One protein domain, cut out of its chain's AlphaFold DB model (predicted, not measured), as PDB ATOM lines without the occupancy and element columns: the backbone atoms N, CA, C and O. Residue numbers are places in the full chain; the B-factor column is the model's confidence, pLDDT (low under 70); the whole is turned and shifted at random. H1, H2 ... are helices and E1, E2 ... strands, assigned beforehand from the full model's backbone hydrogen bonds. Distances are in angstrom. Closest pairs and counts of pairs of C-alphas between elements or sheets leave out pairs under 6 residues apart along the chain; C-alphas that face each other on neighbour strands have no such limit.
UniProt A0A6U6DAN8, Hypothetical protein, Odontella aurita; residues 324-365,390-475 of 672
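What this domain is: This is residues 324 to 365 and 390 to 475 of the 672 residues of the protein "Hypothetical protein" of Odontella aurita (UniProt A0A6U6DAN8). Two antiparallel sheets stand crosswise like two walls of a half-open barrel, joined where E2 turns into E3 and where E6 leads to E7, and H2 packs on both sheets. H1 runs past E6, and its residues 359 to 365 stick out. The printed part has 128 residues, with two named helices and nine named strands in the order E1 E2 E3 H1 E4 E5 E6 E7 E8 E9 H2; the sheets run E1 E6 E5 E4 E2 and E3 E9 E8 E7. The class is mixed, helices and strands; the whole is compact, with a radius of gyration of the C-alphas of 14.6 A, and only just elongated, spanning 47 by 31 by 27 A.

Where its parts are: Find C-alpha 324 at (21.795, 73.980, 115.548), where E1, residues 324 to 326, begins. E2 follows at 337 to 340 and E3 at 342 to 345. From C-alpha 348 at (40.823, 59.191, 118.152), H1 runs 26.0 A to residue 365. After the cut come E4, residues 390 to 395, E5, 399 to 406, 21.6 A long, and E6, 409 to 420, 26.6 A long, which bends by 68 degrees at residue 417. Then read E7, 424 to 430, E8, 434 to 439, and E9, 447 to 450. H2, residues 454 to 467, is 20.1 A long and ends at C-alpha 467, (24.693, 57.441, 93.471).

How they stand to each other: Begin with the five-stranded sheet, which is strongly twisted; its edge strands are E1 and E2. E4, E5 and E6 form a meander, each strand the antiparallel neighbour of the one before; look at N 392 and O 403, 2.8 A, and N 402 and O 417, 2.9 A. E1 is antiparallel to E6, with N 325 and O 413 at 2.8 A, and E2 to E4, with N 393 and O 339 at 2.8 A. E2 runs on into E3 at 78 degrees. In the second sheet E7, E8 and E9 form another meander, with N 436 and O 428 at 2.8 A and N 449 and O 435 at 2.9 A; E3 is the antiparallel neighbour of E9, with N 344 and O 448 at 2.8 A. H2 is on both sheets, at a height over the sheet of 8.8 A for the first and 10.1 A for the second. It lies over E7 and runs along it, at 21 degrees on the local plane. The closest C-alphas of E8 and H2 are those of Val 435 and Ser 454, 5.8 A apart; for E2 and H2 they are those of Gly 337 and Gln 460, 6.7 A. H1 is on the first sheet, with Met 354 and Phe 417 its closest C-alphas to E6, 7.0 A; H1 and H2 are apart. In H1 and H2 every O i to N i+4 pair is within hydrogen-bond range.

The domain as a whole: The two C-alphas farthest apart are those of Val 365 and Thr 475, 47.9 A. Residues 366 to 389 are not printed, and C-alphas 365 and 390 are 25.0 A apart across this cut. Of the links that are printed whole, none is long. The mean pLDDT of the printed part is 94.0, and no printed residue is under 70.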
ATOM      1  N   ASP A 324      23.177  74.376 115.304       95.50
ATOM      2  CA  ASP A 324      21.795  73.980 115.548       95.50
ATOM      3  C   ASP A 324      21.056  73.921 114.209       95.50
ATOM      4  O   ASP A 324      20.949  74.913 113.487       95.50
ATOM      5  N   LEU A 325      20.565  72.736 113.856       95.62
ATOM      6  CA  LEU A 325      19.839  72.486 112.618       95.62
ATOM      7  C   LEU A 325      18.340  72.487 112.879       95.62
ATOM      8  O   LEU A 325      17.854  71.748 113.735       95.62
ATOM      9  N   GLN A 326      17.597  73.258 112.091       96.12
ATOM     10  CA  GLN A 326      16.141  73.168 112.021       96.12
ATOM     11  C   GLN A 326      15.752  72.065 111.037       96.12
ATOM     12  O   GLN A 326      15.912  72.211 109.825       96.12
ATOM     13  N   LEU A 327      15.226  70.952 111.555       94.00
ATOM     14  CA  LEU A 327      14.954  69.746 110.760       94.00
ATOM     15  C   LEU A 327      13.839  69.949 109.724       94.00
ATOM     16  O   LEU A 327      13.773  69.226 108.734       94.00
ATOM     17  N   ALA A 328      12.978  70.949 109.933       93.25
ATOM     18  CA  ALA A 328      11.930  71.333 108.992       93.25
ATOM     19  C   ALA A 328      12.465  72.082 107.756       93.25
ATOM     20  O   ALA A 328      11.777  72.153 106.732       93.25
ATOM     21  N   GLU A 329      13.677  72.636 107.831       93.12
ATOM     22  CA  GLU A 329      14.268  73.437 106.764       93.12
ATOM     23  C   GLU A 329      15.096  72.587 105.797       93.12
ATOM     24  O   GLU A 329      15.679  71.560 106.149       93.12
ATOM     25  N   ALA A 330      15.161  73.025 104.540       88.19
ATOM     26  CA  ALA A 330      16.051  72.419 103.559       88.19
ATOM     27  C   ALA A 330      17.519  72.744 103.900       88.19
ATOM     28  O   ALA A 330      17.813  73.874 104.290       88.19
ATOM     29  N   PRO A 331      18.464  71.806 103.706       90.00
ATOM     30  CA  PRO A 331      18.311  70.489 103.072       90.00
ATOM     31  C   PRO A 331      17.875  69.356 104.023       90.00
ATOM     32  O   PRO A 331      17.714  68.222 103.575       90.00
ATOM     33  N   TRP A 332      17.728  69.626 105.321       92.56
ATOM     34  CA  TRP A 332      17.565  68.614 106.375       92.56
ATOM     35  C   TRP A 332      16.246  67.855 106.264       92.56
ATOM     36  O   TRP A 332      16.211  66.638 106.447       92.56
ATOM     37  N   ASN A 333      15.194  68.550 105.838       90.88
ATOM     38  CA  ASN A 333      13.894  67.953 105.541       90.88
ATOM     39  C   ASN A 333      13.895  67.005 104.321       90.88
ATOM     40  O   ASN A 333      12.902  66.315 104.092       90.88
ATOM     41  N   VAL A 334      14.989  66.946 103.547       91.75
ATOM     42  CA  VAL A 334      15.180  66.032 102.402       91.75
ATOM     43  C   VAL A 334      16.281  64.997 102.682       91.75
ATOM     44  O   VAL A 334      16.882  64.445 101.757       91.75
ATOM     45  N   CYS A 335      16.601  64.729 103.952       95.12
ATOM     46  CA  CYS A 335      17.547  63.666 104.276       95.12
ATOM     47  C   CYS A 335      17.047  62.299 103.761       95.12
ATOM     48  O   CYS A 335      15.851  62.037 103.656       95.12
ATOM     49  N   SER A 336      17.980  61.416 103.395       96.38
ATOM     50  CA  SER A 336      17.663  60.060 102.919       96.38
ATOM     51  C   SER A 336      17.150  59.155 104.040       96.38
ATOM     52  O   SER A 336      16.448  58.183 103.773       96.38
ATOM     53  N   GLY A 337      17.512  59.459 105.284       96.50
ATOM     54  CA  GLY A 337      17.018  58.779 106.472       96.50
ATOM     55  C   GLY A 337      17.605  59.383 107.742       96.50
ATOM     56  O   GLY A 337      18.674  60.001 107.708       96.50
ATOM     57  N   MET A 338      16.901  59.192 108.851       97.31
ATOM     58  CA  MET A 338      17.302  59.620 110.185       97.31
ATOM     59  C   MET A 338      17.011  58.476 111.150       97.31
ATOM     60  O   MET A 338      15.902  57.951 111.152       97.31
ATOM     61  N   TYR A 339      18.020  58.064 111.909       97.88
ATOM     62  CA  TYR A 339      17.971  56.838 112.702       97.88
ATOM     63  C   TYR A 339      18.475  57.087 114.114       97.88
ATOM     64  O   TYR A 339      19.551  57.663 114.281       97.88
ATOM     65  N   THR A 340      17.757  56.604 115.125       96.56
ATOM     66  CA  THR A 340      18.243  56.635 116.506       96.56
ATOM     67  C   THR A 340      19.538  55.842 116.626       96.56
ATOM     68  O   THR A 340      19.676  54.728 116.100       96.56
ATOM     69  N   CYS A 341      20.519  56.428 117.307       97.12
ATOM     70  CA  CYS A 341      21.816  55.809 117.493       97.12
ATOM     71  C   CYS A 341      22.475  56.178 118.825       97.12
ATOM     72  O   CYS A 341      22.210  57.220 119.416       97.12
ATOM     73  N   LYS A 342      23.397  55.331 119.286       96.44
ATOM     74  CA  LYS A 342      24.302  55.636 120.402       96.44
ATOM     75  C   LYS A 342      25.714  55.224 120.025       96.44
ATOM     76  O   LYS A 342      25.956  54.053 119.741       96.44
ATOM     77  N   ALA A 343      26.651  56.164 119.997       96.50
ATOM     78  CA  ALA A 343      28.048  55.836 119.730       96.50
ATOM     79  C   ALA A 343      28.637  55.021 120.895       96.50
ATOM     80  O   ALA A 343      28.606  55.473 122.037       96.50
ATOM     81  N   ILE A 344      29.167  53.834 120.594       96.69
ATOM     82  CA  ILE A 344      29.884  52.959 121.540       96.69
ATOM     83  C   ILE A 344      31.382  53.232 121.480       96.69
ATOM     84  O   ILE A 344      32.057  53.255 122.500       96.69
ATOM     85  N   ARG A 345      31.903  53.409 120.264       97.25
ATOM     86  CA  ARG A 345      33.326  53.613 120.004       97.25
ATOM     87  C   ARG A 345      33.494  54.715 118.982       97.25
ATOM     88  O   ARG A 345      32.788  54.722 117.968       97.25
ATOM     89  N   ARG A 346      34.438  55.610 119.241       97.62
ATOM     90  CA  ARG A 346      34.858  56.665 118.325       97.62
ATOM     91  C   ARG A 346      36.357  56.534 118.070       97.62
ATOM     92  O   ARG A 346      37.086  56.216 119.002       97.62
ATOM     93  N   PRO A 347      36.811  56.772 116.836       97.06
ATOM     94  CA  PRO A 347      38.225  56.868 116.550       97.06
ATOM     95  C   PRO A 347      38.819  58.135 117.146       97.06
ATOM     96  O   PRO A 347      38.147  59.170 117.177       97.06
ATOM     97  N   VAL A 348      40.101  58.078 117.506       96.56
ATOM     98  CA  VAL A 348      40.823  59.191 118.152       96.56
ATOM     99  C   VAL A 348      40.677  60.501 117.369       96.56
ATOM    100  O   VAL A 348      40.321  61.530 117.930       96.56
ATOM    101  N   PHE A 349      40.813  60.458 116.037       95.69
ATOM    102  CA  PHE A 349      40.700  61.663 115.204       95.69
ATOM    103  C   PHE A 349      39.318  62.339 115.292       95.69
ATOM    104  O   PHE A 349      39.201  63.551 115.085       95.69
ATOM    105  N   MET A 350      38.255  61.572 115.560       95.38
ATOM    106  CA  MET A 350      36.916  62.130 115.734       95.38
ATOM    107  C   MET A 350      36.774  62.799 117.089       95.38
ATOM    108  O   MET A 350      36.205  63.886 117.158       95.38
ATOM    109  N   GLU A 351      37.304  62.177 118.139       95.56
ATOM    110  CA  GLU A 351      37.319  62.753 119.484       95.56
ATOM    111  C   GLU A 351      38.112  64.062 119.503       95.56
ATOM    112  O   GLU A 351      37.566  65.081 119.924       95.56
ATOM    113  N   ASP A 352      39.305  64.079 118.902       96.62
ATOM    114  CA  ASP A 352      40.135  65.281 118.749       96.62
ATOM    115  C   ASP A 352      39.386  66.403 118.018       96.62
ATOM    116  O   ASP A 352      39.425  67.571 118.409       96.62
ATOM    117  N   THR A 353      38.662  66.058 116.949       96.00
ATOM    118  CA  THR A 353      37.896  67.030 116.156       96.00
ATOM    119  C   THR A 353      36.695  67.572 116.942       96.00
ATOM    120  O   THR A 353      36.406  68.771 116.889       96.00
ATOM    121  N   MET A 354      35.998  66.717 117.700       94.88
ATOM    122  CA  MET A 354      34.901  67.126 118.586       94.88
ATOM    123  C   MET A 354      35.405  68.016 119.725       94.88
ATOM    124  O   MET A 354      34.761  69.014 120.056       94.88
ATOM    125  N   GLU A 355      36.553  67.686 120.312       95.19
ATOM    126  CA  GLU A 355      37.168  68.467 121.379       95.19
ATOM    127  C   GLU A 355      37.669  69.824 120.866       95.19
ATOM    128  O   GLU A 355      37.386  70.857 121.474       95.19
ATOM    129  N   ALA A 356      38.318  69.860 119.701       95.50
ATOM    130  CA  ALA A 356      38.724  71.105 119.053       95.50
ATOM    131  C   ALA A 356      37.519  72.021 118.768       95.50
ATOM    132  O   ALA A 356      37.577  73.224 119.035       95.50
ATOM    133  N   ALA A 357      36.399  71.457 118.301       94.25
ATOM    134  CA  ALA A 357      35.161  72.205 118.081       94.25
ATOM    135  C   ALA A 357      34.532  72.722 119.390       94.25
ATOM    136  O   ALA A 357      33.947  73.809 119.409       94.25
ATOM    137  N   ARG A 358      34.655  71.975 120.496       92.12
ATOM    138  CA  ARG A 358      34.231  72.427 121.832       92.12
ATOM    139  C   ARG A 358      35.090  73.594 122.323       92.12
ATOM    140  O   ARG A 358      34.537  74.643 122.645       92.12
ATOM    141  N   ARG A 359      36.421  73.461 122.270       92.19
ATOM    142  CA  ARG A 359      37.365  74.528 122.659       92.19
ATOM    143  C   ARG A 359      37.152  75.806 121.841       92.19
ATOM    144  O   ARG A 359      37.159  76.903 122.395       92.19
ATOM    145  N   GLY A 360      36.905  75.679 120.535       90.50
ATOM    146  CA  GLY A 360      36.607  76.822 119.664       90.50
ATOM    147  C   GLY A 360      35.335  77.580 120.069       90.50
ATOM    148  O   GLY A 360      35.313  78.812 120.036       90.50
ATOM    149  N   ARG A 361      34.291  76.867 120.513       86.50
ATOM    150  CA  ARG A 361      33.051  77.484 121.011       86.50
ATOM    151  C   ARG A 361      33.235  78.175 122.354       86.50
ATOM    152  O   ARG A 361      32.743  79.287 122.532       86.50
ATOM    153  N   GLU A 362      33.969  77.566 123.278       84.69
ATOM    154  CA  GLU A 362      34.266  78.183 124.577       84.69
ATOM    155  C   GLU A 362      35.014  79.512 124.414       84.69
ATOM    156  O   GLU A 362      34.668  80.498 125.066       84.69
ATOM    157  N   GLN A 363      35.963  79.579 123.476       87.31
ATOM    158  CA  GLN A 363      36.678  80.817 123.154       87.31
ATOM    159  C   GLN A 363      35.764  81.897 122.551       87.31
ATOM    160  O   GLN A 363      35.900  83.071 122.899       87.31
ATOM    161  N   GLN A 364      34.803  81.526 121.694       83.94
ATOM    162  CA  GLN A 364      33.829  82.481 121.149       83.94
ATOM    163  C   GLN A 364      32.904  83.051 122.231       83.94
ATOM    164  O   GLN A 364      32.649  84.255 122.246       83.94
ATOM    165  N   VAL A 365      32.436  82.215 123.163       78.44
ATOM    166  CA  VAL A 365      31.551  82.656 124.254       78.44
ATOM    167  C   VAL A 365      32.309  83.520 125.266       78.44
ATOM    168  O   VAL A 365      31.778  84.535 125.717       78.44
ATOM    169  N   GLU A 390      18.483  62.589 122.730       94.44
ATOM    170  CA  GLU A 390      18.598  61.425 121.875       94.44
ATOM    171  C   GLU A 390      19.609  61.727 120.770       94.44
ATOM    172  O   GLU A 390      19.631  62.821 120.200       94.44
ATOM    173  N   SER A 391      20.485  60.765 120.487       96.44
ATOM    174  CA  SER A 391      21.445  60.863 119.392       96.44
ATOM    175  C   SER A 391      20.830  60.282 118.121       96.44
ATOM    176  O   SER A 391      20.377  59.139 118.101       96.44
ATOM    177  N   LEU A 392      20.856  61.050 117.036       97.50
ATOM    178  CA  LEU A 392      20.341  60.656 115.731       97.50
ATOM    179  C   LEU A 392      21.473  60.637 114.701       97.50
ATOM    180  O   LEU A 392      22.311  61.541 114.647       97.50
ATOM    181  N   LEU A 393      21.473  59.612 113.853       97.94
ATOM    182  CA  LEU A 393      22.323  59.500 112.678       97.94
ATOM    183  C   LEU A 393      21.498  59.875 111.445       97.94
ATOM    184  O   LEU A 393      20.652  59.107 110.986       97.94
ATOM    185  N   MET A 394      21.747  61.063 110.910       97.75
ATOM    186  CA  MET A 394      21.112  61.571 109.701       97.75
ATOM    187  C   MET A 394      21.992  61.307 108.480       97.75
ATOM    188  O   MET A 394      23.186  61.603 108.468       97.75
ATOM    189  N   ILE A 395      21.391  60.788 107.415       97.88
ATOM    190  CA  ILE A 395      22.068  60.503 106.151       97.88
ATOM    191  C   ILE A 395      21.562  61.487 105.104       97.88
ATOM    192  O   ILE A 395      20.387  61.481 104.742       97.88
ATOM    193  N   THR A 396      22.454  62.318 104.585       96.69
ATOM    194  CA  THR A 396      22.182  63.228 103.464       96.69
ATOM    195  C   THR A 396      22.851  62.714 102.190       96.69
ATOM    196  O   THR A 396      23.478  61.655 102.190       96.69
ATOM    197  N   GLU A 397      22.732  63.450 101.085       95.19
ATOM    198  CA  GLU A 397      23.392  63.058  99.836       95.19
ATOM    199  C   GLU A 397      24.921  63.104  99.926       95.19
ATOM    200  O   GLU A 397      25.585  62.317  99.261       95.19
ATOM    201  N   GLU A 398      25.498  63.991 100.739       95.31
ATOM    202  CA  GLU A 398      26.954  64.203 100.799       95.31
ATOM    203  C   GLU A 398      27.565  63.861 102.166       95.31
ATOM    204  O   GLU A 398      28.751  63.528 102.251       95.31
ATOM    205  N   LEU A 399      26.763  63.924 103.230       96.62
ATOM    206  CA  LEU A 399      27.206  63.859 104.621       96.62
ATOM    207  C   LEU A 399      26.413  62.811 105.411       96.62
ATOM    208  O   LEU A 399      25.199  62.681 105.248       96.62
ATOM    209  N   ILE A 400      27.094  62.126 106.322       97.00
ATOM    210  CA  ILE A 400      26.503  61.431 107.464       97.00
ATOM    211  C   ILE A 400      26.692  62.364 108.659       97.00
ATOM    212  O   ILE A 400      27.824  62.694 109.019       97.00
ATOM    213  N   VAL A 401      25.592  62.829 109.232       97.69
ATOM    214  CA  VAL A 401      25.575  63.798 110.326       97.69
ATOM    215  C   VAL A 401      25.116  63.081 111.582       97.69
ATOM    216  O   VAL A 401      24.031  62.508 111.615       97.69
ATOM    217  N   GLU A 402      25.944  63.110 112.614       97.69
ATOM    218  CA  GLU A 402      25.511  62.759 113.956       97.69
ATOM    219  C   GLU A 402      25.028  64.034 114.645       97.69
ATOM    220  O   GLU A 402      25.730  65.052 114.658       97.69
ATOM    221  N   MET A 403      23.825  63.988 115.205       97.06
ATOM    222  CA  MET A 403      23.232  65.102 115.930       97.06
ATOM    223  C   MET A 403      22.587  64.636 117.223       97.06
ATOM    224  O   MET A 403      22.264  63.461 117.386       97.06
ATOM    225  N   ARG A 404      22.392  65.576 118.142       96.25
ATOM    226  CA  ARG A 404      21.613  65.380 119.359       96.25
ATOM    227  C   ARG A 404      20.361  66.229 119.304       96.25
ATOM    228  O   ARG A 404      20.438  67.429 119.050       96.25
ATOM    229  N   THR A 405      19.229  65.605 119.564       95.62
ATOM    230  CA  THR A 405      17.922  66.253 119.655       95.62
ATOM    231  C   THR A 405      17.378  66.070 121.057       95.62
ATOM    232  O   THR A 405      17.608  65.046 121.692       95.62
ATOM    233  N   ASN A 406      16.637  67.049 121.556       91.94
ATOM    234  CA  ASN A 406      15.857  66.856 122.773       91.94
ATOM    235  C   ASN A 406      14.591  66.063 122.412       91.94
ATOM    236  O   ASN A 406      13.897  66.431 121.461       91.94
ATOM    237  N   LYS A 407      14.290  65.006 123.174       85.81
ATOM    238  CA  LYS A 407      13.123  64.127 122.977       85.81
ATOM    239  C   LYS A 407      11.799  64.897 122.889       85.81
ATOM    240  O   LYS A 407      10.911  64.499 122.146       85.81
ATOM    241  N   PHE A 408      11.684  66.026 123.590       84.88
ATOM    242  CA  PHE A 408      10.475  66.858 123.587       84.88
ATOM    243  C   PHE A 408      10.430  67.891 122.453       84.88
ATOM    244  O   PHE A 408       9.369  68.430 122.147       84.88
ATOM    245  N   THR A 409      11.565  68.197 121.820       83.94
ATOM    246  CA  THR A 409      11.654  69.208 120.756       83.94
ATOM    247  C   THR A 409      12.418  68.659 119.559       83.94
ATOM    248  O   THR A 409      13.539  69.076 119.267       83.94
ATOM    249  N   LEU A 410      11.776  67.746 118.826       84.50
ATOM    250  CA  LEU A 410      12.341  67.107 117.630       84.50
ATOM    251  C   LEU A 410      12.551  68.073 116.447       84.50
ATOM    252  O   LEU A 410      13.161  67.700 115.454       84.50
ATOM    253  N   GLY A 411      12.062  69.317 116.516       91.25
ATOM    254  CA  GLY A 411      12.205  70.297 115.431       91.25
ATOM    255  C   GLY A 411      13.627  70.843 115.242       91.25
ATOM    256  O   GLY A 411      13.944  71.349 114.163       91.25
ATOM    257  N   THR A 412      14.481  70.739 116.264       94.50
ATOM    258  CA  THR A 412      15.855  71.261 116.252       94.50
ATOM    259  C   THR A 412      16.840  70.245 116.816       94.50
ATOM    260  O   THR A 412      16.565  69.636 117.849       94.50
ATOM    261  N   GLY A 413      18.008  70.105 116.188       96.12
ATOM    262  CA  GLY A 413      19.086  69.242 116.674       96.12
ATOM    263  C   GLY A 413      20.454  69.901 116.571       96.12
ATOM    264  O   GLY A 413      20.752  70.550 115.574       96.12
ATOM    265  N   THR A 414      21.302  69.712 117.577       96.38
ATOM    266  CA  THR A 414      22.680  70.212 117.568       96.38
ATOM    267  C   THR A 414      23.601  69.175 116.934       96.38
ATOM    268  O   THR A 414      23.650  68.020 117.366       96.38
ATOM    269  N   VAL A 415      24.382  69.578 115.937       97.44
ATOM    270  CA  VAL A 415      25.339  68.702 115.252       97.44
ATOM    271  C   VAL A 415      26.479  68.333 116.197       97.44
ATOM    272  O   VAL A 415      27.214  69.200 116.676       97.44
ATOM    273  N   THR A 416      26.676  67.041 116.444       96.56
ATOM    274  CA  THR A 416      27.815  66.544 117.227       96.56
ATOM    275  C   THR A 416      28.991  66.173 116.348       96.56
ATOM    276  O   THR A 416      30.133  66.381 116.755       96.56
ATOM    277  N   PHE A 417      28.731  65.635 115.157       96.81
ATOM    278  CA  PHE A 417      29.785  65.236 114.238       96.81
ATOM    279  C   PHE A 417      29.314  65.210 112.781       96.81
ATOM    280  O   PHE A 417      28.152  64.929 112.499       96.81
ATOM    281  N   VAL A 418      30.226  65.480 111.844       96.81
ATOM    282  CA  VAL A 418      29.934  65.500 110.402       96.81
ATOM    283  C   VAL A 418      30.956  64.649 109.661       96.81
ATOM    284  O   VAL A 418      32.160  64.874 109.756       96.81
ATOM    285  N   ILE A 419      30.471  63.679 108.889       95.44
ATOM    286  CA  ILE A 419      31.288  62.721 108.146       95.44
ATOM    287  C   ILE A 419      30.952  62.839 106.660       95.44
ATOM    288  O   ILE A 419      29.842  62.494 106.256       95.44
ATOM    289  N   PRO A 420      31.897  63.241 105.799       95.94
ATOM    290  CA  PRO A 420      31.698  63.154 104.358       95.94
ATOM    291  C   PRO A 420      31.533  61.697 103.922       95.94
ATOM    292  O   PRO A 420      32.379  60.861 104.233       95.94
ATOM    293  N   ILE A 421      30.506  61.380 103.133       95.00
ATOM    294  CA  ILE A 421      30.271  60.005 102.648       95.00
ATOM    295  C   ILE A 421      31.464  59.481 101.834       95.00
ATOM    296  O   ILE A 421      31.777  58.290 101.853       95.00
ATOM    297  N   SER A 422      32.194  60.379 101.172       94.12
ATOM    298  CA  SER A 422      33.406  60.068 100.410       94.12
ATOM    299  C   SER A 422      34.592  59.590 101.263       94.12
ATOM    300  O   SER A 422      35.530  58.992 100.713       94.12
ATOM    301  N   SER A 423      34.577  59.821 102.582       95.50
ATOM    302  CA  SER A 423      35.623  59.373 103.514       95.50
ATOM    303  C   SER A 423      35.444  57.916 103.958       95.50
ATOM    304  O   SER A 423      36.400  57.309 104.454       95.50
ATOM    305  N   LEU A 424      34.258  57.333 103.737       95.88
ATOM    306  CA  LEU A 424      33.938  55.964 104.122       95.88
ATOM    307  C   LEU A 424      34.735  54.961 103.269       95.88
ATOM    308  O   LEU A 424      34.722  55.009 102.037       95.88
ATOM    309  N   ALA A 425      35.442  54.047 103.932       94.62
ATOM    310  CA  ALA A 425      36.224  52.980 103.308       94.62
ATOM    311  C   ALA A 425      35.485  51.638 103.348       94.62
ATOM    312  O   ALA A 425      35.444  50.908 102.356       94.62
ATOM    313  N   LYS A 426      34.889  51.306 104.495       95.31
ATOM    314  CA  LYS A 426      34.197  50.035 104.721       95.31
ATOM    315  C   LYS A 426      33.016  50.249 105.659       95.31
ATOM    316  O   LYS A 426      33.047  51.088 106.550       95.31
ATOM    317  N   LEU A 427      31.966  49.472 105.433       95.62
ATOM    318  CA  LEU A 427      30.737  49.486 106.215       95.62
ATOM    319  C   LEU A 427      30.478  48.056 106.687       95.62
ATOM    320  O   LEU A 427      30.369  47.148 105.860       95.62
ATOM    321  N   LYS A 428      30.405  47.849 107.999       95.31
ATOM    322  CA  LYS A 428      29.937  46.592 108.598       95.31
ATOM    323  C   LYS A 428      28.708  46.889 109.445       95.31
ATOM    324  O   LYS A 428      28.562  47.995 109.948       95.31
ATOM    325  N   PHE A 429      27.831  45.910 109.609       95.69
ATOM    326  CA  PHE A 429      26.689  46.051 110.501       95.69
ATOM    327  C   PHE A 429      26.234  44.694 111.019       95.69
ATOM    328  O   PHE A 429      26.457  43.662 110.376       95.69
ATOM    329  N   ARG A 430      25.569  44.725 112.168       92.69
ATOM    330  CA  ARG A 430      24.783  43.625 112.716       92.69
ATOM    331  C   ARG A 430      23.328  44.077 112.751       92.69
ATOM    332  O   ARG A 430      23.043  45.200 113.171       92.69
ATOM    333  N   ARG A 431      22.419  43.247 112.228       90.94
ATOM    334  CA  ARG A 431      20.990  43.584 112.113       90.94
ATOM    335  C   ARG A 431      20.415  43.854 113.500       90.94
ATOM    336  O   ARG A 431      20.605  43.023 114.377       90.94
ATOM    337  N   GLN A 432      19.723  44.981 113.649       91.88
ATOM    338  CA  GLN A 432      19.075  45.402 114.896       91.88
ATOM    339  C   GLN A 432      20.009  45.560 116.099       91.88
ATOM    340  O   GLN A 432      19.584  45.475 117.244       91.88
ATOM    341  N   GLU A 433      21.297  45.786 115.845       94.06
ATOM    342  CA  GLU A 433      22.297  45.876 116.905       94.06
ATOM    343  C   GLU A 433      23.220  47.066 116.656       94.06
ATOM    344  O   GLU A 433      23.189  48.042 117.404       94.06
ATOM    345  N   SER A 434      24.031  47.025 115.593       97.25
ATOM    346  CA  SER A 434      25.071  48.036 115.392       97.25
ATOM    347  C   SER A 434      25.444  48.302 113.938       97.25
ATOM    348  O   SER A 434      25.306  47.448 113.058       97.25
ATOM    349  N   VAL A 435      25.966  49.505 113.700       98.12
ATOM    350  CA  VAL A 435      26.577  49.955 112.445       98.12
ATOM    351  C   VAL A 435      28.014  50.379 112.736       98.12
ATOM    352  O   VAL A 435      28.256  51.219 113.599       98.12
ATOM    353  N   SER A 436      28.974  49.812 112.006       98.06
ATOM    354  CA  SER A 436      30.395  50.149 112.101       98.06
ATOM    355  C   SER A 436      30.874  50.825 110.816       98.06
ATOM    356  O   SER A 436      30.868  50.214 109.738       98.06
ATOM    357  N   LEU A 437      31.305  52.078 110.939       97.81
ATOM    358  CA  LEU A 437      31.816  52.907 109.851       97.81
ATOM    359  C   LEU A 437      33.346  52.949 109.923       97.81
ATOM    360  O   LEU A 437      33.905  53.449 110.895       97.81
ATOM    361  N   PHE A 438      34.022  52.433 108.900       97.25
ATOM    362  CA  PHE A 438      35.480  52.480 108.778       97.25
ATOM    363  C   PHE A 438      35.872  53.588 107.805       97.25
ATOM    364  O   PHE A 438      35.315  53.668 106.701       97.25
ATOM    365  N   PHE A 439      36.863  54.397 108.168       96.19
ATOM    366  CA  PHE A 439      37.268  55.574 107.399       96.19
ATOM    367  C   PHE A 439      38.619  55.378 106.731       96.19
ATOM    368  O   PHE A 439      39.469  54.642 107.214       96.19
ATOM    369  N   LYS A 440      38.848  56.084 105.621       95.69
ATOM    370  CA  LYS A 440      40.144  56.054 104.917       95.69
ATOM    371  C   LYS A 440      41.304  56.579 105.771       95.69
ATOM    372  O   LYS A 440      42.433  56.165 105.556       95.69
ATOM    373  N   GLN A 441      41.023  57.500 106.695       95.44
ATOM    374  CA  GLN A 441      42.019  58.102 107.590       95.44
ATOM    375  C   GLN A 441      42.460  57.139 108.701       95.44
ATOM    376  O   GLN A 441      43.613  57.182 109.109       95.44
ATOM    377  N   ALA A 442      41.553  56.266 109.147       95.88
ATOM    378  CA  ALA A 442      41.785  55.278 110.194       95.88
ATOM    379  C   ALA A 442      41.068  53.965 109.811       95.88
ATOM    380  O   ALA A 442      39.936  53.724 110.237       95.88
ATOM    381  N   PRO A 443      41.672  53.140 108.934       94.12
ATOM    382  CA  PRO A 443      41.023  51.938 108.408       94.12
ATOM    383  C   PRO A 443      40.832  50.835 109.456       94.12
ATOM    384  O   PRO A 443      39.972  49.979 109.254       94.12
ATOM    385  N   ASP A 444      41.584  50.878 110.558       96.50
ATOM    386  CA  ASP A 444      41.571  49.864 111.621       96.50
ATOM    387  C   ASP A 444      40.813  50.315 112.881       96.50
ATOM    388  O   ASP A 444      40.559  49.514 113.778       96.50
ATOM    389  N   ASP A 445      40.379  51.579 112.925       96.94
ATOM    390  CA  ASP A 445      39.660  52.164 114.057       96.94
ATOM    391  C   ASP A 445      38.299  52.705 113.584       96.94
ATOM    392  O   ASP A 445      38.215  53.818 113.056       96.94
ATOM    393  N   PRO A 446      37.225  51.894 113.649       97.38
ATOM    394  CA  PRO A 446      35.903  52.294 113.185       97.38
ATOM    395  C   PRO A 446      35.137  53.106 114.230       97.38
ATOM    396  O   PRO A 446      35.268  52.892 115.435       97.38
ATOM    397  N   VAL A 447      34.197  53.929 113.763       97.94
ATOM    398  CA  VAL A 447      33.087  54.366 114.621       97.94
ATOM    399  C   VAL A 447      32.069  53.247 114.710       97.94
ATOM    400  O   VAL A 447      31.678  52.693 113.681       97.94
ATOM    401  N   ILE A 448      31.602  52.948 115.917       98.06
ATOM    402  CA  ILE A 448      30.553  51.956 116.155       98.06
ATOM    403  C   ILE A 448      29.356  52.649 116.793       98.06
ATOM    404  O   ILE A 448      29.465  53.192 117.891       98.06
ATOM    405  N   TYR A 449      28.212  52.577 116.123       98.25
ATOM    406  CA  TYR A 449      26.923  53.027 116.635       98.25
ATOM    407  C   TYR A 449      26.059  51.821 117.000       98.25
ATOM    408  O   TYR A 449      25.898  50.926 116.169       98.25
ATOM    409  N   MET A 450      25.456  51.805 118.190       97.62
ATOM    410  CA  MET A 450      24.240  51.023 118.428       97.62
ATOM    411  C   MET A 450      23.118  51.660 117.628       97.62
ATOM    412  O   MET A 450      22.926  52.869 117.729       97.62
ATOM    413  N   CYS A 451      22.414  50.874 116.825       97.56
ATOM    414  CA  CYS A 451      21.346  51.370 115.966       97.56
ATOM    415  C   CYS A 451      20.299  50.258 115.793       97.56
ATOM    416  O   CYS A 451      20.590  49.273 115.101       97.56
ATOM    417  N   PRO A 452      19.109  50.383 116.414       93.75
ATOM    418  CA  PRO A 452      18.025  49.404 116.282       93.75
ATOM    419  C   PRO A 452      17.597  49.189 114.823       93.75
ATOM    420  O   PRO A 452      17.318  48.070 114.406       93.75
ATOM    421  N   ASP A 453      17.680  50.234 114.002       97.19
ATOM    422  CA  ASP A 453      17.318  50.191 112.582       97.19
ATOM    423  C   ASP A 453      18.548  50.072 111.667       97.19
ATOM    424  O   ASP A 453      18.593  50.588 110.545       97.19
ATOM    425  N   SER A 454      19.583  49.362 112.133       97.19
ATOM    426  CA  SER A 454      20.874  49.259 111.435       97.19
ATOM    427  C   SER A 454      20.759  48.772 109.987       97.19
ATOM    428  O   SER A 454      21.541  49.188 109.133       97.19
ATOM    429  N   ALA A 455      19.794  47.896 109.688       94.56
ATOM    430  CA  ALA A 455      19.597  47.351 108.348       94.56
ATOM    431  C   ALA A 455      19.100  48.413 107.356       94.56
ATOM    432  O   ALA A 455      19.613  48.477 106.236       94.56
ATOM    433  N   GLU A 456      18.143  49.246 107.760       97.00
ATOM    434  CA  GLU A 456      17.598  50.323 106.930       97.00
ATOM    435  C   GLU A 456      18.606  51.460 106.781       97.00
ATOM    436  O   GLU A 456      18.890  51.891 105.661       97.00
ATOM    437  N   CYS A 457      19.249  51.845 107.887       97.62
ATOM    438  CA  CYS A 457      20.337  52.817 107.905       97.62
ATOM    439  C   CYS A 457      21.433  52.451 106.891       97.62
ATOM    440  O   CYS A 457      21.797  53.245 106.020       97.62
ATOM    441  N   VAL A 458      21.895  51.199 106.909       96.12
ATOM    442  CA  VAL A 458      22.903  50.704 105.962       96.12
ATOM    443  C   VAL A 458      22.397  50.702 104.519       96.12
ATOM    444  O   VAL A 458      23.172  51.024 103.617       96.12
ATOM    445  N   GLN A 459      21.129  50.367 104.270       95.69
ATOM    446  CA  GLN A 459      20.554  50.423 102.922       95.69
ATOM    447  C   GLN A 459      20.519  51.853 102.371       95.69
ATOM    448  O   GLN A 459      20.849  52.055 101.197       95.69
ATOM    449  N   GLN A 460      20.190  52.844 103.202       97.38
ATOM    450  CA  GLN A 460      20.224  54.249 102.797       97.38
ATOM    451  C   GLN A 460      21.654  54.713 102.510       97.38
ATOM    452  O   GLN A 460      21.910  55.228 101.420       97.38
ATOM    453  N   ILE A 461      22.620  54.423 103.396       96.81
ATOM    454  CA  ILE A 461      24.044  54.731 103.156       96.81
ATOM    455  C   ILE A 461      24.513  54.104 101.833       96.81
ATOM    456  O   ILE A 461      25.144  54.763 101.008       96.81
ATOM    457  N   GLN A 462      24.179  52.834 101.587       94.81
ATOM    458  CA  GLN A 462      24.534  52.138 100.348       94.81
ATOM    459  C   GLN A 462      23.875  52.754  99.113       94.81
ATOM    460  O   GLN A 462      24.497  52.808  98.052       94.81
ATOM    461  N   THR A 463      22.628  53.203  99.229       95.44
ATOM    462  CA  THR A 463      21.915  53.879  98.141       95.44
ATOM    463  C   THR A 463      22.604  55.188  97.783       95.44
ATOM    464  O   THR A 463      22.851  55.438  96.601       95.44
ATOM    465  N   VAL A 464      23.007  55.975  98.784       95.75
ATOM    466  CA  VAL A 464      23.763  57.214  98.568       95.75
ATOM    467  C   VAL A 464      25.142  56.924  97.962       95.75
ATOM    468  O   VAL A 464      25.504  57.517  96.946       95.75
ATOM    469  N   LEU A 465      25.883  55.937  98.476       94.38
ATOM    470  CA  LEU A 465      27.175  55.515  97.912       94.38
ATOM    471  C   LEU A 465      27.070  55.084  96.441       94.38
ATOM    472  O   LEU A 465      27.912  55.461  95.625       94.38
ATOM    473  N   LYS A 466      26.015  54.342  96.077       94.00
ATOM    474  CA  LYS A 466      25.760  53.930  94.688       94.00
ATOM    475  C   LYS A 466      25.543  55.131  93.765       94.00
ATOM    476  O   LYS A 466      26.021  55.091  92.631       94.00
ATOM    477  N   ARG A 467      24.866  56.188  94.233       93.88
ATOM    478  CA  ARG A 467      24.693  57.441  93.471       93.88
ATOM    479  C   ARG A 467      26.024  58.165  93.256       93.88
ATOM    480  O   ARG A 467      26.256  58.669  92.165       93.88
ATOM    481  N   HIS A 468      26.933  58.106  94.231       91.88
ATOM    482  CA  HIS A 468      28.319  58.595  94.108       91.88
ATOM    483  C   HIS A 468      29.237  57.685  93.274       91.88
ATOM    484  O   HIS A 468      30.445  57.906  93.208       91.88
ATOM    485  N   GLY A 469      28.700  56.637  92.641       92.00
ATOM    486  CA  GLY A 469      29.476  55.693  91.835       92.00
ATOM    487  C   GLY A 469      30.322  54.712  92.653       92.00
ATOM    488  O   GLY A 469      31.059  53.911  92.076       92.00
ATOM    489  N   VAL A 470      30.203  54.715  93.983       88.88
ATOM    490  CA  VAL A 470      30.897  53.769  94.858       88.88
ATOM    491  C   VAL A 470      30.130  52.448  94.857       88.88
ATOM    492  O   VAL A 470      29.065  52.310  95.457       88.88
ATOM    493  N   ARG A 471      30.681  51.444  94.169       81.44
ATOM    494  CA  ARG A 471      30.173  50.066  94.185       81.44
ATOM    495  C   ARG A 471      31.052  49.214  95.097       81.44
ATOM    496  O   ARG A 471      32.122  48.769  94.695       81.44
ATOM    497  N   GLY A 472      30.606  49.005  96.333       77.19
ATOM    498  CA  GLY A 472      31.253  48.076  97.261       77.19
ATOM    499  C   GLY A 472      30.932  46.614  96.925       77.19
ATOM    500  O   GLY A 472      29.845  46.308  96.436       77.19
ATOM    501  N   LYS A 473      31.862  45.696  97.216       78.81
ATOM    502  CA  LYS A 473      31.546  44.261  97.280       78.81
ATOM    503  C   LYS A 473      30.764  44.006  98.568       78.81
ATOM    504  O   LYS A 473      31.264  44.279  99.657       78.81
ATOM    505  N   HIS A 474      29.540  43.498  98.452       73.44
ATOM    506  CA  HIS A 474      28.763  43.079  99.614       73.44
ATOM    507  C   HIS A 474      29.226  41.695 100.054       73.44
ATOM    508  O   HIS A 474      28.931  40.694  99.404       73.44
ATOM    509  N   THR A 475      29.942  41.632 101.170       74.31
ATOM    510  CA  THR A 475      30.276  40.359 101.804       74.31
ATOM    511  C   THR A 475      29.114  39.942 102.698       74.31
ATOM    512  O   THR A 475      28.972  40.430 103.816       74.31
TER     513      THR A 475